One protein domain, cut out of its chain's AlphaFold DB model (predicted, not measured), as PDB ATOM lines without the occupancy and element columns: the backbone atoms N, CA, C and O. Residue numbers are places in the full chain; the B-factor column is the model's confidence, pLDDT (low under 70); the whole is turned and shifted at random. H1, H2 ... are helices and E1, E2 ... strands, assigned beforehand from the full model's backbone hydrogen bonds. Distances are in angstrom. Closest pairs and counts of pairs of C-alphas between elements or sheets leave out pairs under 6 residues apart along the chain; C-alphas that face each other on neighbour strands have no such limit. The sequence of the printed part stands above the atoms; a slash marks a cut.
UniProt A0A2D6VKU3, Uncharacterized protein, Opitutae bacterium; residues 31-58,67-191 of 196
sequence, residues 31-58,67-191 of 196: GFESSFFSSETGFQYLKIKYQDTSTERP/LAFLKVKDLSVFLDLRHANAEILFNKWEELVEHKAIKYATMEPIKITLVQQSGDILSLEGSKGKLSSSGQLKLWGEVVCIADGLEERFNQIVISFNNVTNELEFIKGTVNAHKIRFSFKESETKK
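AT A GLANCE: This is residues 31 to 58 and 67 to 191 of the 196 residues of an uncharacterized protein of Opitutae bacterium (UniProt A0A2D6VKU3). One twisted sheet of ten strands folds over on itself: E1, E5, residues 44 to 50 of E2, 75 to 80 of E3, 110 to 115 of E4, 142 to 147 of E7 and 150 to 154 of E8 make one wall; E6, with residues 137 to 140 of E7, 156 to 162 of E8, E9 and E10, makes the second; and past their bends at residues 51, 74 and 109 the other ends of E2, E3 and E4 turn away from the first wall, that of E4 running beside E6. H1 sits beside the second wall, across from E2 and E3, while H2 ends a tail off the sheet. The printed part has 153 residues and is mostly strand, with two named helices and ten named strands: along the chain E1 to E3 come first, then H1, then E4 to E10, and last H2; the sheet is branched at E7, which has E5, E6 and E8 as neighbours, and is mixed, with E3 and E4 parallel and the other neighbour pairs antiparallel. The whole is compact, with a radius of gyration of the C-alphas of 15.4 A, and its outline is elongated, 50 by 33 by 28 A.

HOW THE PARTS SIT: E7, residues 137 to 147, has E5, residues 121 to 126, and E6, residues 128 to 131, on one side and E8, residues 150 to 162, on the other. All three are antiparallel to it: N 125 and O 144 are 2.9 A apart, N 130 and O 138 2.9 A, and N 143 and O 154 2.8 A. E7 bends by 110 degrees at residue 141 and E8 by 96 degrees at residue 155. E6 to E8, E9, residues 167 to 172, and E10, residues 178 to 183, form a meander, each strand the antiparallel neighbour and hairpin partner of the one before; N 160 and O 169 are 3.0 A apart, N 170 and O 180 2.8 A. E5 forms a hairpin with E4, residues 106 to 115, where N 112 and O 124 are 2.8 A apart. E4 is parallel to E3, residues 69 to 80, with N 77 and O 111 2.8 A apart. E3 is antiparallel to E2, residues 44 to 56, with N 49 and O 76 2.8 A apart. E2 forms a hairpin with E1, residues 31 to 37, where N 34 and O 48 are 2.9 A apart. H1, residues 86 to 98, makes with E3 and E4 a strand-helix-strand unit, two parallel strands joined through a helix, with a right-handed crossover. H1 is on the sheet at a height of 8.8 A, only just over none of its strands, with 2 C-alphas falling on E7; the closest C-alphas of H1 and E8 are those of Phe 90 and Phe 161, 7.6 A apart. Every O i to N i+4 pair in H1 is within hydrogen-bond range; H2, residues 188 to 191, is too short for one and is not on the sheet.

IN THESE COORDINATES: E2 is 33.1 A long, E3 29.9 A, E8 26.7 A, E4 24.2 A and H1 18.3 A. E1 begins at C-alpha 31 (112.050, 124.922, 162.126), and H2 ends at C-alpha 191 (80.599, 143.627, 182.310).

THE WHOLE: The C-alphas of Pro 58 and Lys 191 are the two farthest apart, 50.7 A. Residues 59 to 66 are not printed; C-alphas 58 and 67 are 8.1 A apart across this cut. Of the links printed whole, none is long. Mean pLDDT of the printed part is 82.4; residues under 70 include 174 to 178 and 185 to 191.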
ATOM      1  N   GLY A  31     113.480 124.878 162.376       77.06
ATOM      2  CA  GLY A  31     112.050 124.922 162.126       77.06
ATOM      3  C   GLY A  31     111.213 124.819 163.397       77.06
ATOM      4  O   GLY A  31     111.062 123.750 163.978       77.06
ATOM      5  N   PHE A  32     110.592 125.924 163.798       82.81
ATOM      6  CA  PHE A  32     109.564 125.914 164.835       82.81
ATOM      7  C   PHE A  32     108.326 126.637 164.351       82.81
ATOM      8  O   PHE A  32     108.415 127.720 163.775       82.81
ATOM      9  N   GLU A  33     107.173 126.054 164.643       85.56
ATOM     10  CA  GLU A  33     105.874 126.652 164.399       85.56
ATOM     11  C   GLU A  33     104.920 126.221 165.513       85.56
ATOM     12  O   GLU A  33     104.832 125.042 165.848       85.56
ATOM     13  N   SER A  34     104.227 127.186 166.109       82.62
ATOM     14  CA  SER A  34     103.221 126.955 167.141       82.62
ATOM     15  C   SER A  34     102.030 127.868 166.909       82.62
ATOM     16  O   SER A  34     102.203 129.043 166.579       82.62
ATOM     17  N   SER A  35     100.831 127.322 167.098       87.25
ATOM     18  CA  SER A  35      99.558 128.024 166.955       87.25
ATOM     19  C   SER A  35      98.713 127.840 168.210       87.25
ATOM     20  O   SER A  35      98.639 126.743 168.764       87.25
ATOM     21  N   PHE A  36      98.046 128.911 168.627       86.38
ATOM     22  CA  PHE A  36      97.157 128.958 169.783       86.38
ATOM     23  C   PHE A  36      95.763 129.382 169.341       86.38
ATOM     24  O   PHE A  36      95.602 130.285 168.513       86.38
ATOM     25  N   PHE A  37      94.761 128.733 169.924       87.00
ATOM     26  CA  PHE A  37      93.364 128.860 169.535       87.00
ATOM     27  C   PHE A  37      92.523 129.327 170.715       87.00
ATOM     28  O   PHE A  37      92.779 128.969 171.863       87.00
ATOM     29  N   SER A  38      91.530 130.155 170.415       86.12
ATOM     30  CA  SER A  38      90.556 130.639 171.383       86.12
ATOM     31  C   SER A  38      89.644 129.485 171.781       86.12
ATOM     32  O   SER A  38      89.029 128.866 170.914       86.12
ATOM     33  N   SER A  39      89.520 129.207 173.078       84.31
ATOM     34  CA  SER A  39      88.572 128.202 173.576       84.31
ATOM     35  C   SER A  39      87.113 128.601 173.339       84.31
ATOM     36  O   SER A  39      86.259 127.731 173.233       84.31
ATOM     37  N   GLU A  40      86.832 129.903 173.239       85.25
ATOM     38  CA  GLU A  40      85.486 130.440 173.012       85.25
ATOM     39  C   GLU A  40      85.067 130.354 171.541       85.25
ATOM     40  O   GLU A  40      83.939 129.983 171.234       85.25
ATOM     41  N   THR A  41      85.965 130.721 170.622       87.19
ATOM     42  CA  THR A  41      85.620 130.870 169.195       87.19
ATOM     43  C   THR A  41      86.186 129.771 168.301       87.19
ATOM     44  O   THR A  41      85.798 129.668 167.142       87.19
ATOM     45  N   GLY A  42      87.135 128.972 168.795       90.50
ATOM     46  CA  GLY A  42      87.872 127.982 168.007       90.50
ATOM     47  C   GLY A  42      88.865 128.577 166.999       90.50
ATOM     48  O   GLY A  42      89.638 127.835 166.398       90.50
ATOM     49  N   PHE A  43      88.889 129.902 166.814       92.31
ATOM     50  CA  PHE A  43      89.788 130.563 165.872       92.31
ATOM     51  C   PHE A  43      91.203 130.730 166.435       92.31
ATOM     52  O   PHE A  43      91.408 130.902 167.641       92.31
ATOM     53  N   GLN A  44      92.193 130.694 165.540       91.00
ATOM     54  CA  GLN A  44      93.590 130.949 165.885       91.00
ATOM     55  C   GLN A  44      93.757 132.419 166.276       91.00
ATOM     56  O   GLN A  44      93.453 133.301 165.476       91.00
ATOM     57  N   TYR A  45      94.302 132.679 167.462       89.69
ATOM     58  CA  TYR A  45      94.572 134.045 167.918       89.69
ATOM     59  C   TYR A  45      96.062 134.374 167.974       89.69
ATOM     60  O   TYR A  45      96.418 135.544 167.936       89.69
ATOM     61  N   LEU A  46      96.946 133.379 168.059       89.81
ATOM     62  CA  LEU A  46      98.392 133.596 168.096       89.81
ATOM     63  C   LEU A  46      99.093 132.507 167.291       89.81
ATOM     64  O   LEU A  46      98.773 131.327 167.423       89.81
ATOM     65  N   LYS A  47     100.068 132.895 166.476       89.62
ATOM     66  CA  LYS A  47     100.981 131.974 165.803       89.62
ATOM     67  C   LYS A  47     102.399 132.508 165.883       89.62
ATOM     68  O   LYS A  47     102.639 133.681 165.617       89.62
ATOM     69  N   ILE A  48     103.332 131.643 166.253       88.12
ATOM     70  CA  ILE A  48     104.752 131.960 166.389       88.12
ATOM     71  C   ILE A  48     105.525 130.991 165.511       88.12
ATOM     72  O   ILE A  48     105.328 129.780 165.590       88.12
ATOM     73  N   LYS A  49     106.419 131.522 164.685       89.44
ATOM     74  CA  LYS A  49     107.263 130.743 163.785       89.44
ATOM     75  C   LYS A  49     108.683 131.280 163.789       89.44
ATOM     76  O   LYS A  49     108.859 132.490 163.784       89.44
ATOM     77  N   TYR A  50     109.684 130.411 163.749       86.69
ATOM     78  CA  TYR A  50     111.060 130.817 163.462       86.69
ATOM     79  C   TYR A  50     111.789 129.767 162.626       86.69
ATOM     80  O   TYR A  50     111.448 128.580 162.666       86.69
ATOM     81  N   GLN A  51     112.790 130.205 161.858       87.94
ATOM     82  CA  GLN A  51     113.589 129.303 161.033       87.94
ATOM     83  C   GLN A  51     114.557 128.488 161.879       87.94
ATOM     84  O   GLN A  51     114.606 127.273 161.730       87.94
ATOM     85  N   ASP A  52     115.342 129.124 162.744       84.12
ATOM     86  CA  ASP A  52     116.242 128.404 163.636       84.12
ATOM     87  C   ASP A  52     116.602 129.201 164.888       84.12
ATOM     88  O   ASP A  52     116.334 130.400 164.993       84.12
ATOM     89  N   THR A  53     117.193 128.512 165.860       82.75
ATOM     90  CA  THR A  53     117.848 129.155 166.998       82.75
ATOM     91  C   THR A  53     119.303 128.735 167.091       82.75
ATOM     92  O   THR A  53     119.656 127.570 166.884       82.75
ATOM     93  N   SER A  54     120.156 129.687 167.453       79.88
ATOM     94  CA  SER A  54     121.570 129.446 167.708       79.88
ATOM     95  C   SER A  54     122.036 130.187 168.953       79.88
ATOM     96  O   SER A  54     121.440 131.167 169.393       79.88
ATOM     97  N   THR A  55     123.097 129.678 169.572       79.81
ATOM     98  CA  THR A  55     123.728 130.334 170.716       79.81
ATOM     99  C   THR A  55     125.032 130.973 170.272       79.81
ATOM    100  O   THR A  55     125.969 130.276 169.880       79.81
ATOM    101  N   GLU A  56     125.123 132.290 170.387       74.38
ATOM    102  CA  GLU A  56     126.328 133.049 170.081       74.38
ATOM    103  C   GLU A  56     127.012 133.506 171.372       74.38
ATOM    104  O   GLU A  56     126.372 133.890 172.345       74.38
ATOM    105  N   ARG A  57     128.344 133.482 171.409       77.25
ATOM    106  CA  ARG A  57     129.109 134.135 172.479       77.25
ATOM    107  C   ARG A  57     129.771 135.364 171.880       77.25
ATOM    108  O   ARG A  57     130.788 135.195 171.196       77.25
ATOM    109  N   PRO A  58     129.204 136.567 172.079       71.38
ATOM    110  CA  PRO A  58     129.779 137.767 171.508       71.38
ATOM    111  C   PRO A  58     131.212 137.943 172.008       71.38
ATOM    112  O   PRO A  58     131.609 137.447 173.072       71.38
ATOM    113  N   LEU A  67     128.911 134.907 178.805       67.81
ATOM    114  CA  LEU A  67     127.482 134.706 178.615       67.81
ATOM    115  C   LEU A  67     127.182 134.390 177.151       67.81
ATOM    116  O   LEU A  67     127.719 135.009 176.233       67.81
ATOM    117  N   ALA A  68     126.314 133.406 176.965       67.69
ATOM    118  CA  ALA A  68     125.793 133.006 175.674       67.69
ATOM    119  C   ALA A  68     124.501 133.787 175.388       67.69
ATOM    120  O   ALA A  68     123.632 133.892 176.250       67.69
ATOM    121  N   PHE A  69     124.408 134.345 174.189       74.88
ATOM    122  CA  PHE A  69     123.280 135.104 173.676       74.88
ATOM    123  C   PHE A  69     122.496 134.191 172.744       74.88
ATOM    124  O   PHE A  69     123.077 133.501 171.905       74.88
ATOM    125  N   LEU A  70     121.182 134.160 172.921       80.88
ATOM    126  CA  LEU A  70     120.303 133.379 172.065       80.88
ATOM    127  C   LEU A  70     119.985 134.204 170.820       80.88
ATOM    128  O   LEU A  70     119.528 135.335 170.928       80.88
ATOM    129  N   LYS A  71     120.193 133.645 169.639       84.44
ATOM    130  CA  LYS A  71     119.773 134.250 168.383       84.44
ATOM    131  C   LYS A  71     118.631 133.434 167.802       84.44
ATOM    132  O   LYS A  71     118.783 132.232 167.598       84.44
ATOM    133  N   VAL A  72     117.506 134.087 167.554       86.75
ATOM    134  CA  VAL A  72     116.336 133.526 166.875       86.75
ATOM    135  C   VAL A  72     116.339 134.053 165.449       86.75
ATOM    136  O   VAL A  72     116.321 135.266 165.236       86.75
ATOM    137  N   LYS A  73     116.392 133.155 164.473       90.50
ATOM    138  CA  LYS A  73     116.451 133.515 163.064       90.50
ATOM    139  C   LYS A  73     115.059 133.503 162.439       90.50
ATOM    140  O   LYS A  73     114.318 132.537 162.625       90.50
ATOM    141  N   ASP A  74     114.739 134.558 161.691       93.06
ATOM    142  CA  ASP A  74     113.478 134.715 160.952       93.06
ATOM    143  C   ASP A  74     112.235 134.501 161.836       93.06
ATOM    144  O   ASP A  74     111.392 133.643 161.562       93.06
ATOM    145  N   LEU A  75     112.123 135.262 162.931       92.06
ATOM    146  CA  LEU A  75     110.951 135.196 163.807       92.06
ATOM    147  C   LEU A  75     109.746 135.857 163.125       92.06
ATOM    148  O   LEU A  75     109.793 137.027 162.758       92.06
ATOM    149  N   SER A  76     108.629 135.145 163.060       93.69
ATOM    150  CA  SER A  76     107.326 135.665 162.665       93.69
ATOM    151  C   SER A  76     106.310 135.436 163.778       93.69
ATOM    152  O   SER A  76     106.178 134.327 164.301       93.69
ATOM    153  N   VAL A  77     105.592 136.493 164.140       92.25
ATOM    154  CA  VAL A  77     104.505 136.471 165.118       92.25
ATOM    155  C   VAL A  77     103.247 136.994 164.443       92.25
ATOM    156  O   VAL A  77     103.247 138.079 163.874       92.25
ATOM    157  N   PHE A  78     102.167 136.233 164.521       94.25
ATOM    158  CA  PHE A  78     100.833 136.654 164.119       94.25
ATOM    159  C   PHE A  78      99.947 136.702 165.361       94.25
ATOM    160  O   PHE A  78      99.911 135.725 166.106       94.25
ATOM    161  N   LEU A  79      99.239 137.807 165.571       91.81
ATOM    162  CA  LEU A  79      98.324 138.020 166.687       91.81
ATOM    163  C   LEU A  79      96.996 138.568 166.156       91.81
ATOM    164  O   LEU A  79      96.976 139.617 165.519       91.81
ATOM    165  N   ASP A  80      95.892 137.885 166.439       92.12
ATOM    166  CA  ASP A  80      94.541 138.327 166.087       92.12
ATOM    167  C   ASP A  80      93.765 138.711 167.345       92.12
ATOM    168  O   ASP A  80      93.338 137.858 168.128       92.12
ATOM    169  N   LEU A  81      93.591 140.018 167.551       88.75
ATOM    170  CA  LEU A  81      92.970 140.551 168.759       88.75
ATOM    171  C   LEU A  81      91.482 140.213 168.851       88.75
ATOM    172  O   LEU A  81      90.961 140.131 169.961       88.75
ATOM    173  N   ARG A  82      90.798 139.955 167.729       89.88
ATOM    174  CA  ARG A  82      89.361 139.612 167.715       89.88
ATOM    175  C   ARG A  82      89.067 138.324 168.482       89.88
ATOM    176  O   ARG A  82      87.955 138.128 168.975       89.88
ATOM    177  N   HIS A  83      90.072 137.455 168.583       89.69
ATOM    178  CA  HIS A  83      89.980 136.131 169.193       89.69
ATOM    179  C   HIS A  83      90.904 135.958 170.408       89.69
ATOM    180  O   HIS A  83      90.784 134.966 171.128       89.69
ATOM    181  N   ALA A  84      91.822 136.899 170.649       84.44
ATOM    182  CA  ALA A  84      92.756 136.840 171.765       84.44
ATOM    183  C   ALA A  84      92.091 137.251 173.085       84.44
ATOM    184  O   ALA A  84      91.517 138.334 173.201       84.44
ATOM    185  N   ASN A  85      92.252 136.419 174.115       83.31
ATOM    186  CA  ASN A  85      91.950 136.801 175.489       83.31
ATOM    187  C   ASN A  85      93.158 137.550 176.085       83.31
ATOM    188  O   ASN A  85      94.273 137.019 176.106       83.31
ATOM    189  N   ALA A  86      92.929 138.780 176.554       81.00
ATOM    190  CA  ALA A  86      93.977 139.662 177.069       81.00
ATOM    191  C   ALA A  86      94.722 139.065 178.269       81.00
ATOM    192  O   ALA A  86      95.943 139.149 178.323       81.00
ATOM    193  N   GLU A  87      94.000 138.443 179.202       81.31
ATOM    194  CA  GLU A  87      94.567 137.862 180.422       81.31
ATOM    195  C   GLU A  87      95.472 136.673 180.091       81.31
ATOM    196  O   GLU A  87      96.609 136.605 180.550       81.31
ATOM    197  N   ILE A  88      95.014 135.777 179.211       81.12
ATOM    198  CA  ILE A  88      95.814 134.626 178.769       81.12
ATOM    199  C   ILE A  88      97.078 135.094 178.039       81.12
ATOM    200  O   ILE A  88      98.160 134.547 178.264       81.12
ATOM    201  N   LEU A  89      96.961 136.084 177.148       81.25
ATOM    202  CA  LEU A  89      98.119 136.610 176.428       81.25
ATOM    203  C   LEU A  89      99.090 137.332 177.372       81.25
ATOM    204  O   LEU A  89     100.299 137.165 177.229       81.25
ATOM    205  N   PHE A  90      98.569 138.091 178.336       78.62
ATOM    206  CA  PHE A  90      99.366 138.793 179.336       78.62
ATOM    207  C   PHE A  90     100.148 137.824 180.215       78.62
ATOM    208  O   PHE A  90     101.358 137.974 180.342       78.62
ATOM    209  N   ASN A  91      99.500 136.781 180.734       80.12
ATOM    210  CA  ASN A  91     100.175 135.775 181.551       80.12
ATOM    211  C   ASN A  91     101.332 135.126 180.777       80.12
ATOM    212  O   ASN A  91     102.441 135.030 181.290       80.12
ATOM    213  N   LYS A  92     101.121 134.796 179.495       81.88
ATOM    214  CA  LYS A  92     102.191 134.284 178.619       81.88
ATOM    215  C   LYS A  92     103.316 135.296 178.386       81.88
ATOM    216  O   LYS A  92     104.471 134.902 178.233       81.88
ATOM    217  N   TRP A  93     102.989 136.585 178.301       81.50
ATOM    218  CA  TRP A  93     103.976 137.652 178.149       81.50
ATOM    219  C   TRP A  93     104.826 137.815 179.410       81.50
ATOM    220  O   TRP A  93     106.049 137.841 179.311       81.50
ATOM    221  N   GLU A  94     104.205 137.871 180.587       79.75
ATOM    222  CA  GLU A  94     104.910 137.978 181.868       79.75
ATOM    223  C   GLU A  94     105.797 136.759 182.123       79.75
ATOM    224  O   GLU A  94     106.989 136.922 182.394       79.75
ATOM    225  N   GLU A  95     105.270 135.546 181.908       81.56
ATOM    226  CA  GLU A  95     106.056 134.308 181.952       81.56
ATOM    227  C   GLU A  95     107.306 134.440 181.073       81.56
ATOM    228  O   GLU A  95     108.428 134.225 181.534       81.56
ATOM    229  N   LEU A  96     107.143 134.896 179.823       78.00
ATOM    230  CA  LEU A  96     108.257 135.109 178.902       78.00
ATOM    231  C   LEU A  96     109.302 136.086 179.468       78.00
ATOM    232  O   LEU A  96     110.495 135.785 179.405       78.00
ATOM    233  N   VAL A  97     108.882 137.231 180.019       77.25
ATOM    234  CA  VAL A  97     109.761 138.299 180.540       77.25
ATOM    235  C   VAL A  97     110.582 137.851 181.754       77.25
ATOM    236  O   VAL A  97     111.750 138.248 181.905       77.25
ATOM    237  N   GLU A  98     110.021 136.997 182.606       80.44
ATOM    238  CA  GLU A  98     110.706 136.478 183.790       80.44
ATOM    239  C   GLU A  98     111.898 135.568 183.433       80.44
ATOM    240  O   GLU A  98     112.895 135.499 184.171       80.44
ATOM    241  N   HIS A  99     111.881 134.935 182.256       75.38
ATOM    242  CA  HIS A  99     112.927 134.002 181.850       75.38
ATOM    243  C   HIS A  99     114.273 134.678 181.556       75.38
ATOM    244  O   HIS A  99     114.458 135.426 180.601       75.38
ATOM    245  N   LYS A 100     115.308 134.316 182.325       70.75
ATOM    246  CA  LYS A 100     116.660 134.897 182.192       70.75
ATOM    247  C   LYS A 100     117.257 134.791 180.785       70.75
ATOM    248  O   LYS A 100     117.978 135.699 180.382       70.75
ATOM    249  N   ALA A 101     116.980 133.716 180.046       69.69
ATOM    250  CA  ALA A 101     117.542 133.525 178.710       69.69
ATOM    251  C   ALA A 101     116.969 134.509 177.675       69.69
ATOM    252  O   ALA A 101     117.714 134.950 176.800       69.69
ATOM    253  N   ILE A 102     115.697 134.923 177.801       71.06
ATOM    254  CA  ILE A 102     115.085 135.864 176.849       71.06
ATOM    255  C   ILE A 102     115.742 137.247 176.915       71.06
ATOM    256  O   ILE A 102     115.837 137.946 175.912       71.06
ATOM    257  N   LYS A 103     116.280 137.620 178.086       71.25
ATOM    258  CA  LYS A 103     116.938 138.919 178.328       71.25
ATOM    259  C   LYS A 103     118.163 139.134 177.437       71.25
ATOM    260  O   LYS A 103     118.570 140.274 177.182       71.25
ATOM    261  N   TYR A 104     118.752 138.042 176.962       75.00
ATOM    262  CA  TYR A 104     119.904 138.034 176.064       75.00
ATOM    263  C   TYR A 104     119.549 137.528 174.665       75.00
ATOM    264  O   TYR A 104     120.454 137.364 173.849       75.00
ATOM    265  N   ALA A 105     118.264 137.299 174.386       81.19
ATOM    266  CA  ALA A 105     117.814 136.879 173.077       81.19
ATOM    267  C   ALA A 105     117.754 138.063 172.101       81.19
ATOM    268  O   ALA A 105     117.328 139.164 172.463       81.19
ATOM    269  N   THR A 106     118.166 137.829 170.861       88.69
ATOM    270  CA  THR A 106     117.922 138.716 169.722       88.69
ATOM    271  C   THR A 106     117.194 137.950 168.630       88.69
ATOM    272  O   THR A 106     117.404 136.752 168.450       88.69
ATOM    273  N   MET A 107     116.321 138.639 167.906       91.31
ATOM    274  CA  MET A 107     115.561 138.086 166.788       91.31
ATOM    275  C   MET A 107     115.990 138.786 165.508       91.31
ATOM    276  O   MET A 107     115.971 140.013 165.473       91.31
ATOM    277  N   GLU A 108     116.414 138.049 164.488       93.44
ATOM    278  CA  GLU A 108     116.958 138.633 163.256       93.44
ATOM    279  C   GLU A 108     116.590 137.779 162.028       93.44
ATOM    280  O   GLU A 108     117.090 136.655 161.915       93.44
ATOM    281  N   PRO A 109     115.786 138.289 161.079       95.31
ATOM    282  CA  PRO A 109     114.826 139.393 161.204       95.31
ATOM    283  C   PRO A 109     113.619 139.030 162.091       95.31
ATOM    284  O   PRO A 109     113.446 137.881 162.506       95.31
ATOM    285  N   ILE A 110     112.783 140.028 162.388       94.25
ATOM    286  CA  ILE A 110     111.511 139.869 163.104       94.25
ATOM    287  C   ILE A 110     110.355 140.463 162.292       94.25
ATOM    288  O   ILE A 110     110.432 141.595 161.818       94.25
ATOM    289  N   LYS A 111     109.257 139.712 162.186       95.69
ATOM    290  CA  LYS A 111     107.990 140.143 161.595       95.69
ATOM    291  C   LYS A 111     106.850 139.965 162.588       95.69
ATOM    292  O   LYS A 111     106.724 138.907 163.201       95.69
ATOM    293  N   ILE A 112     106.006 140.979 162.725       94.19
ATOM    294  CA  ILE A 112     104.813 140.954 163.572       94.19
ATOM    295  C   ILE A 112     103.617 141.358 162.721       94.19
ATOM    296  O   ILE A 112     103.616 142.430 162.132       94.19
ATOM    297  N   THR A 113     102.591 140.523 162.678       95.06
ATOM    298  CA  THR A 113     101.310 140.835 162.047       95.06
ATOM    299  C   THR A 113     100.240 140.873 163.124       95.06
ATOM    300  O   THR A 113     100.055 139.896 163.847       95.06
ATOM    301  N   LEU A 114      99.554 142.002 163.236       92.50
ATOM    302  CA  LEU A 114      98.485 142.247 164.190       92.50
ATOM    303  C   LEU A 114      97.175 142.459 163.433       92.50
ATOM    304  O   LEU A 114      97.095 143.358 162.599       92.50
ATOM    305  N   VAL A 115      96.152 141.671 163.751       91.75
ATOM    306  CA  VAL A 115      94.773 141.922 163.320       91.75
ATOM    307  C   VAL A 115      94.034 142.608 164.461       91.75
ATOM    308  O   VAL A 115      93.967 142.085 165.575       91.75
ATOM    309  N   GLN A 116      93.519 143.802 164.198       87.94
ATOM    310  CA  GLN A 116      92.805 144.626 165.170       87.94
ATOM    311  C   GLN A 116      91.358 144.154 165.361       87.94
ATOM    312  O   GLN A 116      90.839 143.368 164.569       87.94
ATOM    313  N   GLN A 117      90.666 144.686 166.377       86.00
ATOM    314  CA  GLN A 117      89.233 144.415 166.585       86.00
ATOM    315  C   GLN A 117      88.374 144.796 165.371       86.00
ATOM    316  O   GLN A 117      87.433 144.078 165.043       86.00
ATOM    317  N   SER A 118      88.719 145.892 164.688       86.81
ATOM    318  CA  SER A 118      88.063 146.339 163.450       86.81
ATOM    319  C   SER A 118      88.255 145.367 162.281       86.81
ATOM    320  O   SER A 118      87.490 145.406 161.323       86.81
ATOM    321  N   GLY A 119      89.251 144.479 162.360       88.38
ATOM    322  CA  GLY A 119      89.711 143.645 161.253       88.38
ATOM    323  C   GLY A 119      90.886 144.246 160.480       88.38
ATOM    324  O   GLY A 119      91.478 143.532 159.670       88.38
ATOM    325  N   ASP A 120      91.263 145.496 160.760       89.56
ATOM    326  CA  ASP A 120      92.411 146.144 160.122       89.56
ATOM    327  C   ASP A 120      93.708 145.416 160.477       89.56
ATOM    328  O   ASP A 120      93.889 144.921 161.597       89.56
ATOM    329  N   ILE A 121      94.631 145.358 159.518       91.50
ATOM    330  CA  ILE A 121      95.883 144.617 159.655       91.50
ATOM    331  C   ILE A 121      97.047 145.597 159.735       91.50
ATOM    332  O   ILE A 121      97.272 146.399 158.832       91.50
ATOM    333  N   LEU A 122      97.832 145.467 160.801       90.31
ATOM    334  CA  LEU A 122      99.119 146.125 160.964       90.31
ATOM    335  C   LEU A 122     100.233 145.087 160.808       90.31
ATOM    336  O   LEU A 122     100.294 144.118 161.564       90.31
ATOM    337  N   SER A 123     101.147 145.299 159.866       93.81
ATOM    338  CA  SER A 123     102.363 144.494 159.726       93.81
ATOM    339  C   SER A 123     103.587 145.322 160.082       93.81
ATOM    340  O   SER A 123     103.775 146.419 159.565       93.81
ATOM    341  N   LEU A 124     104.441 144.783 160.942       93.19
ATOM    342  CA  LEU A 124     105.739 145.343 161.283       93.19
ATOM    343  C   LEU A 124     106.843 144.387 160.867       93.19
ATOM    344  O   LEU A 124     106.791 143.200 161.184       93.19
ATOM    345  N   GLU A 125     107.876 144.919 160.238       95.62
ATOM    346  CA  GLU A 125     109.065 144.168 159.857       95.62
ATOM    347  C   GLU A 125     110.294 144.934 160.324       95.62
ATOM    348  O   GLU A 125     110.445 146.114 160.032       95.62
ATOM    349  N   GLY A 126     111.159 144.286 161.098       95.06
ATOM    350  CA  GLY A 126     112.405 144.873 161.570       95.06
ATOM    351  C   GLY A 126     113.576 143.944 161.298       95.06
ATOM    352  O   GLY A 126     113.469 142.726 161.462       95.06
ATOM    353  N   SER A 127     114.731 144.517 160.956       96.00
ATOM    354  CA  SER A 127     115.962 143.734 160.803       96.00
ATOM    355  C   SER A 127     116.371 143.048 162.105       96.00
ATOM    356  O   SER A 127     117.008 141.994 162.081       96.00
ATOM    357  N   LYS A 128     116.032 143.653 163.252       95.00
ATOM    358  CA  LYS A 128     116.340 143.133 164.583       95.00
ATOM    359  C   LYS A 128     115.192 143.349 165.565       95.00
ATOM    360  O   LYS A 128     114.504 144.368 165.520       95.00
ATOM    361  N   GLY A 129     115.047 142.413 166.496       92.94
ATOM    362  CA  GLY A 129     114.098 142.443 167.602       92.94
ATOM    363  C   GLY A 129     114.732 141.991 168.916       92.94
ATOM    364  O   GLY A 129     115.691 141.216 168.920       92.94
ATOM    365  N   LYS A 130     114.215 142.486 170.043       91.38
ATOM    366  CA  LYS A 130     114.609 142.050 171.389       91.38
ATOM    367  C   LYS A 130     113.549 142.403 172.421       91.38
ATOM    368  O   LYS A 130     113.068 143.534 172.451       91.38
ATOM    369  N   LEU A 131     113.279 141.463 173.322       84.69
ATOM    370  CA  LEU A 131     112.517 141.706 174.541       84.69
ATOM    371  C   LEU A 131     113.440 142.288 175.626       84.69
ATOM    372  O   LEU A 131     114.495 141.728 175.940       84.69
ATOM    373  N   SER A 132     113.083 143.447 176.166       80.31
ATOM    374  CA  SER A 132     113.799 144.084 177.269       80.31
ATOM    375  C   SER A 132     113.461 143.415 178.604       80.31
ATOM    376  O   SER A 132     112.449 142.735 178.755       80.31
ATOM    377  N   SER A 133     114.281 143.674 179.623       72.25
ATOM    378  CA  SER A 133     113.981 143.263 181.000       72.25
ATOM    379  C   SER A 133     112.776 143.983 181.610       72.25
ATOM    380  O   SER A 133     112.286 143.539 182.637       72.25
ATOM    381  N   SER A 134     112.339 145.097 181.014       78.00
ATOM    382  CA  SER A 134     111.116 145.815 181.389       78.00
ATOM    383  C   SER A 134     109.871 145.279 180.677       78.00
ATOM    384  O   SER A 134     108.825 145.910 180.739       78.00
ATOM    385  N   GLY A 135     109.992 144.164 179.949       78.19
ATOM    386  CA  GLY A 135     108.884 143.558 179.220       78.19
ATOM    387  C   GLY A 135     108.478 144.296 177.950       78.19
ATOM    388  O   GLY A 135     107.363 144.122 177.477       78.19
ATOM    389  N   GLN A 136     109.364 145.114 177.379       88.44
ATOM    390  CA  GLN A 136     109.111 145.821 176.124       88.44
ATOM    391  C   GLN A 136     109.761 145.084 174.957       88.44
ATOM    392  O   GLN A 136     110.960 144.803 174.985       88.44
ATOM    393  N   LEU A 137     109.005 144.815 173.898       89.69
ATOM    394  CA  LEU A 137     109.553 144.275 172.659       89.69
ATOM    395  C   LEU A 137     109.979 145.427 171.753       89.69
ATOM    396  O   LEU A 137     109.160 146.186 171.245       89.69
ATOM    397  N   LYS A 138     111.284 145.564 171.552       92.62
ATOM    398  CA  LYS A 138     111.875 146.582 170.688       92.62
ATOM    399  C   LYS A 138     112.220 145.975 169.332       92.62
ATOM    400  O   LYS A 138     112.900 144.955 169.285       92.62
ATOM    401  N   LEU A 139     111.812 146.641 168.254       93.50
ATOM    402  CA  LEU A 139     112.200 146.362 166.870       93.50
ATOM    403  C   LEU A 139     113.065 147.520 166.362       93.50
ATOM    404  O   LEU A 139     112.767 148.678 166.661       93.50
ATOM    405  N   TRP A 140     114.143 147.237 165.629       94.50
ATOM    406  CA  TRP A 140     115.033 148.264 165.071       94.50
ATOM    407  C   TRP A 140     115.784 147.790 163.819       94.50
ATOM    408  O   TRP A 140     115.755 146.612 163.461       94.50
ATOM    409  N   GLY A 141     116.495 148.731 163.187       90.88
ATOM    410  CA  GLY A 141     117.232 148.502 161.942       90.88
ATOM    411  C   GLY A 141     116.300 148.594 160.742       90.88
ATOM    412  O   GLY A 141     116.021 147.575 160.122       90.88
ATOM    413  N   GLU A 142     115.807 149.808 160.478       88.81
ATOM    414  CA  GLU A 142     114.845 150.123 159.410       88.81
ATOM    415  C   GLU A 142     113.528 149.355 159.556       88.81
ATOM    416  O   GLU A 142     113.201 148.465 158.779       88.81
ATOM    417  N   VAL A 143     112.773 149.695 160.601       92.50
ATOM    418  CA  VAL A 143     111.468 149.085 160.846       92.50
ATOM    419  C   VAL A 143     110.474 149.594 159.810       92.50
ATOM    420  O   VAL A 143     110.220 150.796 159.732       92.50
ATOM    421  N   VAL A 144     109.893 148.676 159.052       94.19
ATOM    422  CA  VAL A 144     108.822 148.941 158.096       94.19
ATOM    423  C   VAL A 144     107.488 148.656 158.778       94.19
ATOM    424  O   VAL A 144     107.297 147.601 159.380       94.19
ATOM    425  N   CYS A 145     106.578 149.616 158.717       91.81
ATOM    426  CA  CYS A 145     105.229 149.548 159.254       91.81
ATOM    427  C   CYS A 145     104.253 149.652 158.086       91.81
ATOM    428  O   CYS A 145     104.245 150.662 157.391       91.81
ATOM    429  N   ILE A 146     103.436 148.626 157.883       91.19
ATOM    430  CA  ILE A 146     102.450 148.563 156.808       91.19
ATOM    431  C   ILE A 146     101.063 148.508 157.440       91.19
ATOM    432  O   ILE A 146     100.766 147.573 158.186       91.19
ATOM    433  N   ALA A 147     100.233 149.500 157.142       87.44
ATOM    434  CA  ALA A 147      98.833 149.564 157.549       87.44
ATOM    435  C   ALA A 147      98.011 150.106 156.377       87.44
ATOM    436  O   ALA A 147      98.427 151.066 155.736       87.44
ATOM    437  N   ASP A 148      96.886 149.464 156.059       84.25
ATOM    438  CA  ASP A 148      95.971 149.885 154.983       84.25
ATOM    439  C   ASP A 148      96.653 150.099 153.616       84.25
ATOM    440  O   ASP A 148      96.286 150.967 152.827       84.25
ATOM    441  N   GLY A 149      97.694 149.307 153.338       82.44
ATOM    442  CA  GLY A 149      98.498 149.410 152.116       82.44
ATOM    443  C   GLY A 149      99.496 150.576 152.091       82.44
ATOM    444  O   GLY A 149     100.259 150.686 151.134       82.44
ATOM    445  N   LEU A 150      99.535 151.415 153.130       87.44
ATOM    446  CA  LEU A 150     100.531 152.469 153.304       87.44
ATOM    447  C   LEU A 150     101.756 151.931 154.043       87.44
ATOM    448  O   LEU A 150     101.634 151.269 155.073       87.44
ATOM    449  N   GLU A 151     102.939 152.248 153.519       92.69
ATOM    450  CA  GLU A 151     104.225 151.899 154.118       92.69
ATOM    451  C   GLU A 151     104.855 153.128 154.786       92.69
ATOM    452  O   GLU A 151     105.114 154.144 154.143       92.69
ATOM    453  N   GLU A 152     105.156 153.009 156.076       90.44
ATOM    454  CA  GLU A 152     105.927 153.984 156.843       90.44
ATOM    455  C   GLU A 152     107.211 153.340 157.378       90.44
ATOM    456  O   GLU A 152     107.215 152.184 157.807       90.44
ATOM    457  N   ARG A 153     108.310 154.100 157.411       91.69
ATOM    458  CA  ARG A 153     109.607 153.618 157.907       91.69
ATOM    459  C   ARG A 153     110.021 154.344 159.174       91.69
ATOM    460  O   ARG A 153     109.974 155.568 159.253       91.69
ATOM    461  N   PHE A 154     110.491 153.576 160.149       89.12
ATOM    462  CA  PHE A 154     110.941 154.066 161.443       89.12
ATOM    463  C   PHE A 154     112.307 153.486 161.794       89.12
ATOM    464  O   PHE A 154     112.612 152.328 161.521       89.12
ATOM    465  N   ASN A 155     113.122 154.255 162.513       89.19
ATOM    466  CA  ASN A 155     114.374 153.726 163.063       89.19
ATOM    467  C   ASN A 155     114.120 152.634 164.117       89.19
ATOM    468  O   ASN A 155     114.944 151.736 164.309       89.19
ATOM    469  N   GLN A 156     112.988 152.738 164.819       91.75
ATOM    470  CA  GLN A 156     112.620 151.872 165.929       91.75
ATOM    471  C   GLN A 156     111.107 151.905 166.176       91.75
ATOM    472  O   GLN A 156     110.480 152.962 166.081       91.75
ATOM    473  N   ILE A 157     110.564 150.760 166.594       91.00
ATOM    474  CA  ILE A 157     109.252 150.648 167.241       91.00
ATOM    475  C   ILE A 157     109.428 149.912 168.572       91.00
ATOM    476  O   ILE A 157     110.213 148.966 168.669       91.00
ATOM    477  N   VAL A 158     108.724 150.361 169.608       90.31
ATOM    478  CA  VAL A 158     108.631 149.659 170.895       90.31
ATOM    479  C   VAL A 158     107.194 149.230 171.116       90.31
ATOM    480  O   VAL A 158     106.284 150.039 170.973       90.31
ATOM    481  N   ILE A 159     107.014 147.967 171.475       88.94
ATOM    482  CA  ILE A 159     105.730 147.379 171.823       88.94
ATOM    483  C   ILE A 159     105.752 147.085 173.317       88.94
ATOM    484  O   ILE A 159     106.681 146.448 173.820       88.94
ATOM    485  N   SER A 160     104.734 147.549 174.024       85.44
ATOM    486  CA  SER A 160     104.542 147.276 175.443       85.44
ATOM    487  C   SER A 160     103.096 146.924 175.719       85.44
ATOM    488  O   SER A 160     102.190 147.488 175.113       85.44
ATOM    489  N   PHE A 161     102.886 146.019 176.663       80.56
ATOM    490  CA  PHE A 161     101.558 145.724 177.166       80.56
ATOM    491  C   PHE A 161     101.255 146.604 178.384       80.56
ATOM    492  O   PHE A 161     102.097 146.743 179.271       80.56
ATOM    493  N   ASN A 162     100.063 147.197 178.426       77.94
ATOM    494  CA  ASN A 162      99.550 147.920 179.582       77.94
ATOM    495  C   ASN A 162      98.478 147.070 180.275       77.94
ATOM    496  O   ASN A 162      97.381 146.878 179.750       77.94
ATOM    497  N   ASN A 163      98.803 146.572 181.467       69.25
ATOM    498  CA  ASN A 163      97.935 145.697 182.256       69.25
ATOM    499  C   ASN A 163      96.771 146.426 182.944       69.25
ATOM    500  O   ASN A 163      95.778 145.794 183.296       69.25
ATOM    501  N   VAL A 164      96.860 147.744 183.126       74.00
ATOM    502  CA  VAL A 164      95.776 148.539 183.714       74.00
ATOM    503  C   VAL A 164      94.669 148.735 182.687       74.00
ATOM    504  O   VAL A 164      93.490 148.570 183.001       74.00
ATOM    505  N   THR A 165      95.048 149.058 181.448       74.25
ATOM    506  CA  THR A 165      94.096 149.343 180.368       74.25
ATOM    507  C   THR A 165      93.770 148.129 179.502       74.25
ATOM    508  O   THR A 165      92.823 148.196 178.727       74.25
ATOM    509  N   ASN A 166      94.476 147.001 179.668       75.50
ATOM    510  CA  ASN A 166      94.412 145.846 178.767       75.50
ATOM    511  C   ASN A 166      94.631 146.279 177.312       75.50
ATOM    512  O   ASN A 166      93.794 146.032 176.442       75.50
ATOM    513  N   GLU A 167      95.742 146.964 177.059       79.56
ATOM    514  CA  GLU A 167      96.078 147.501 175.740       79.56
ATOM    515  C   GLU A 167      97.485 147.098 175.319       79.56
ATOM    516  O   GLU A 167      98.411 147.013 176.130       79.56
ATOM    517  N   LEU A 168      97.654 146.912 174.015       81.62
ATOM    518  CA  LEU A 168      98.955 146.823 173.380       81.62
ATOM    519  C   LEU A 168      99.330 148.213 172.855       81.62
ATOM    520  O   LEU A 168      98.673 148.751 171.962       81.62
ATOM    521  N   GLU A 169     100.377 148.810 173.420       85.06
ATOM    522  CA  GLU A 169     100.882 150.123 173.022       85.06
ATOM    523  C   GLU A 169     102.061 149.975 172.055       85.06
ATOM    524  O   GLU A 169     103.064 149.330 172.363       85.06
ATOM    525  N   PHE A 170     101.956 150.625 170.898       84.06
ATOM    526  CA  PHE A 170     103.003 150.730 169.890       84.06
ATOM    527  C   PHE A 170     103.537 152.154 169.882       84.06
ATOM    528  O   PHE A 170     102.813 153.108 169.604       84.06
ATOM    529  N   ILE A 171     104.820 152.298 170.176       85.19
ATOM    530  CA  ILE A 171     105.511 153.578 170.276       85.19
ATOM    531  C   ILE A 171     106.442 153.694 169.066       85.19
ATOM    532  O   ILE A 171     107.455 152.994 168.985       85.19
ATOM    533  N   LYS A 172     106.075 154.557 168.111       82.12
ATOM    534  CA  LYS A 172     106.822 154.810 166.869       82.12
ATOM    535  C   LYS A 172     107.903 155.885 167.095       82.12
ATOM    536  O   LYS A 172     107.577 156.995 167.510       82.12
ATOM    537  N   GLY A 173     109.169 155.595 166.771       72.06
ATOM    538  CA  GLY A 173     110.274 156.572 166.788       72.06
ATOM    539  C   GLY A 173     110.898 156.872 168.166       72.06
ATOM    540  O   GLY A 173     110.615 156.201 169.156       72.06
ATOM    541  N   THR A 174     111.799 157.868 168.218       57.38
ATOM    542  CA  THR A 174     112.534 158.302 169.434       57.38
ATOM    543  C   THR A 174     112.271 159.753 169.854       57.38
ATOM    544  O   THR A 174     112.451 160.074 171.025       57.38
ATOM    545  N   VAL A 175     111.835 160.624 168.939       42.41
ATOM    546  CA  VAL A 175     111.554 162.050 169.189       42.41
ATOM    547  C   VAL A 175     110.168 162.347 168.610       42.41
ATOM    548  O   VAL A 175     109.935 162.053 167.443       42.41
ATOM    549  N   ASN A 176     109.238 162.858 169.427       46.59
ATOM    550  CA  ASN A 176     107.796 162.985 169.127       46.59
ATOM    551  C   ASN A 176     107.103 161.641 168.844       46.59
ATOM    552  O   ASN A 176     106.510 161.417 167.787       46.59
ATOM    553  N   ALA A 177     107.214 160.731 169.814       59.34
ATOM    554  CA  ALA A 177     106.699 159.378 169.702       59.34
ATOM    555  C   ALA A 177     105.181 159.359 169.468       59.34
ATOM    556  O   ALA A 177     104.398 159.697 170.357       59.34
ATOM    557  N   HIS A 178     104.774 158.922 168.278       65.25
ATOM    558  CA  HIS A 178     103.374 158.641 167.996       65.25
ATOM    559  C   HIS A 178     103.029 157.306 168.650       65.25
ATOM    560  O   HIS A 178     103.649 156.278 168.359       65.25
ATOM    561  N   LYS A 179     102.069 157.343 169.576       74.38
ATOM    562  CA  LYS A 179     101.553 156.156 170.249       74.38
ATOM    563  C   LYS A 179     100.302 155.681 169.533       74.38
ATOM    564  O   LYS A 179      99.363 156.455 169.375       74.38
ATOM    565  N   ILE A 180     100.286 154.413 169.152       75.88
ATOM    566  CA  ILE A 180      99.080 153.727 168.698       75.88
ATOM    567  C   ILE A 180      98.719 152.704 169.765       75.88
ATOM    568  O   ILE A 180      99.591 151.984 170.252       75.88
ATOM    569  N   ARG A 181      97.451 152.675 170.166       76.81
ATOM    570  CA  ARG A 181      96.941 151.752 171.179       76.81
ATOM    571  C   ARG A 181      95.952 150.805 170.536       76.81
ATOM    572  O   ARG A 181      95.091 151.246 169.781       76.81
ATOM    573  N   PHE A 182      96.072 149.528 170.869       75.56
ATOM    574  CA  PHE A 182      95.136 148.504 170.438       75.56
ATOM    575  C   PHE A 182      94.540 147.821 171.660       75.56
ATOM    576  O   PHE A 182      95.260 147.212 172.453       75.56
ATOM    577  N   SER A 183      93.226 147.935 171.805       72.88
ATOM    578  CA  SER A 183      92.485 147.316 172.900       72.88
ATOM    579  C   SER A 183      92.104 145.878 172.544       72.88
ATOM    580  O   SER A 183      91.810 145.540 171.392       72.88
ATOM    581  N   PHE A 184      92.106 145.017 173.553       70.44
ATOM    582  CA  PHE A 184      91.610 143.651 173.432       70.44
ATOM    583  C   PHE A 184      90.085 143.634 173.543       70.44
ATOM    584  O   PHE A 184      89.480 144.577 174.055       70.44
ATOM    585  N   LYS A 185      89.457 142.549 173.082       67.12
ATOM    586  CA  LYS A 185      88.027 142.337 173.296       67.12
ATOM    587  C   LYS A 185      87.791 142.300 174.807       67.12
ATOM    588  O   LYS A 185      88.484 141.565 175.512       67.12
ATOM    589  N   GLU A 186      86.866 143.119 175.307       59.62
ATOM    590  CA  GLU A 186      86.511 143.103 176.727       59.62
ATOM    591  C   GLU A 186      86.114 141.681 177.133       59.62
ATOM    592  O   GLU A 186      85.260 141.066 176.485       59.62
ATOM    593  N   SER A 187      86.727 141.148 178.194       48.59
ATOM    594  CA  SER A 187      86.235 139.904 178.774       48.59
ATOM    595  C   SER A 187      84.866 140.177 179.399       48.59
ATOM    596  O   SER A 187      84.672 141.180 180.096       48.59
ATOM    597  N   GLU A 188      83.905 139.278 179.179       46.03
ATOM    598  CA  GLU A 188      82.563 139.386 179.771       46.03
ATOM    599  C   GLU A 188      82.606 139.464 181.310       46.03
ATOM    600  O   GLU A 188      81.686 139.982 181.942       46.03
ATOM    601  N   THR A 189      83.721 139.059 181.923       43.22
ATOM    602  CA  THR A 189      83.990 139.171 183.357       43.22
ATOM    603  C   THR A 189      83.956 140.614 183.880       43.22
ATOM    604  O   THR A 189      83.555 140.820 185.024       43.22
ATOM    605  N   LYS A 190      84.313 141.630 183.074       41.84
ATOM    606  CA  LYS A 190      84.241 143.046 183.503       41.84
ATOM    607  C   LYS A 190      82.860 143.685 183.311       41.84
ATOM    608  O   LYS A 190      82.553 144.638 184.025       41.84
ATOM    609  N   LYS A 191      81.988 143.136 182.454       39.88
ATOM    610  CA  LYS A 191      80.599 143.627 182.310       39.88
ATOM    611  C   LYS A 191      79.766 143.430 183.579       39.88
ATOM    612  O   LYS A 191      78.896 144.244 183.871       39.88
TER     613      LYS A 191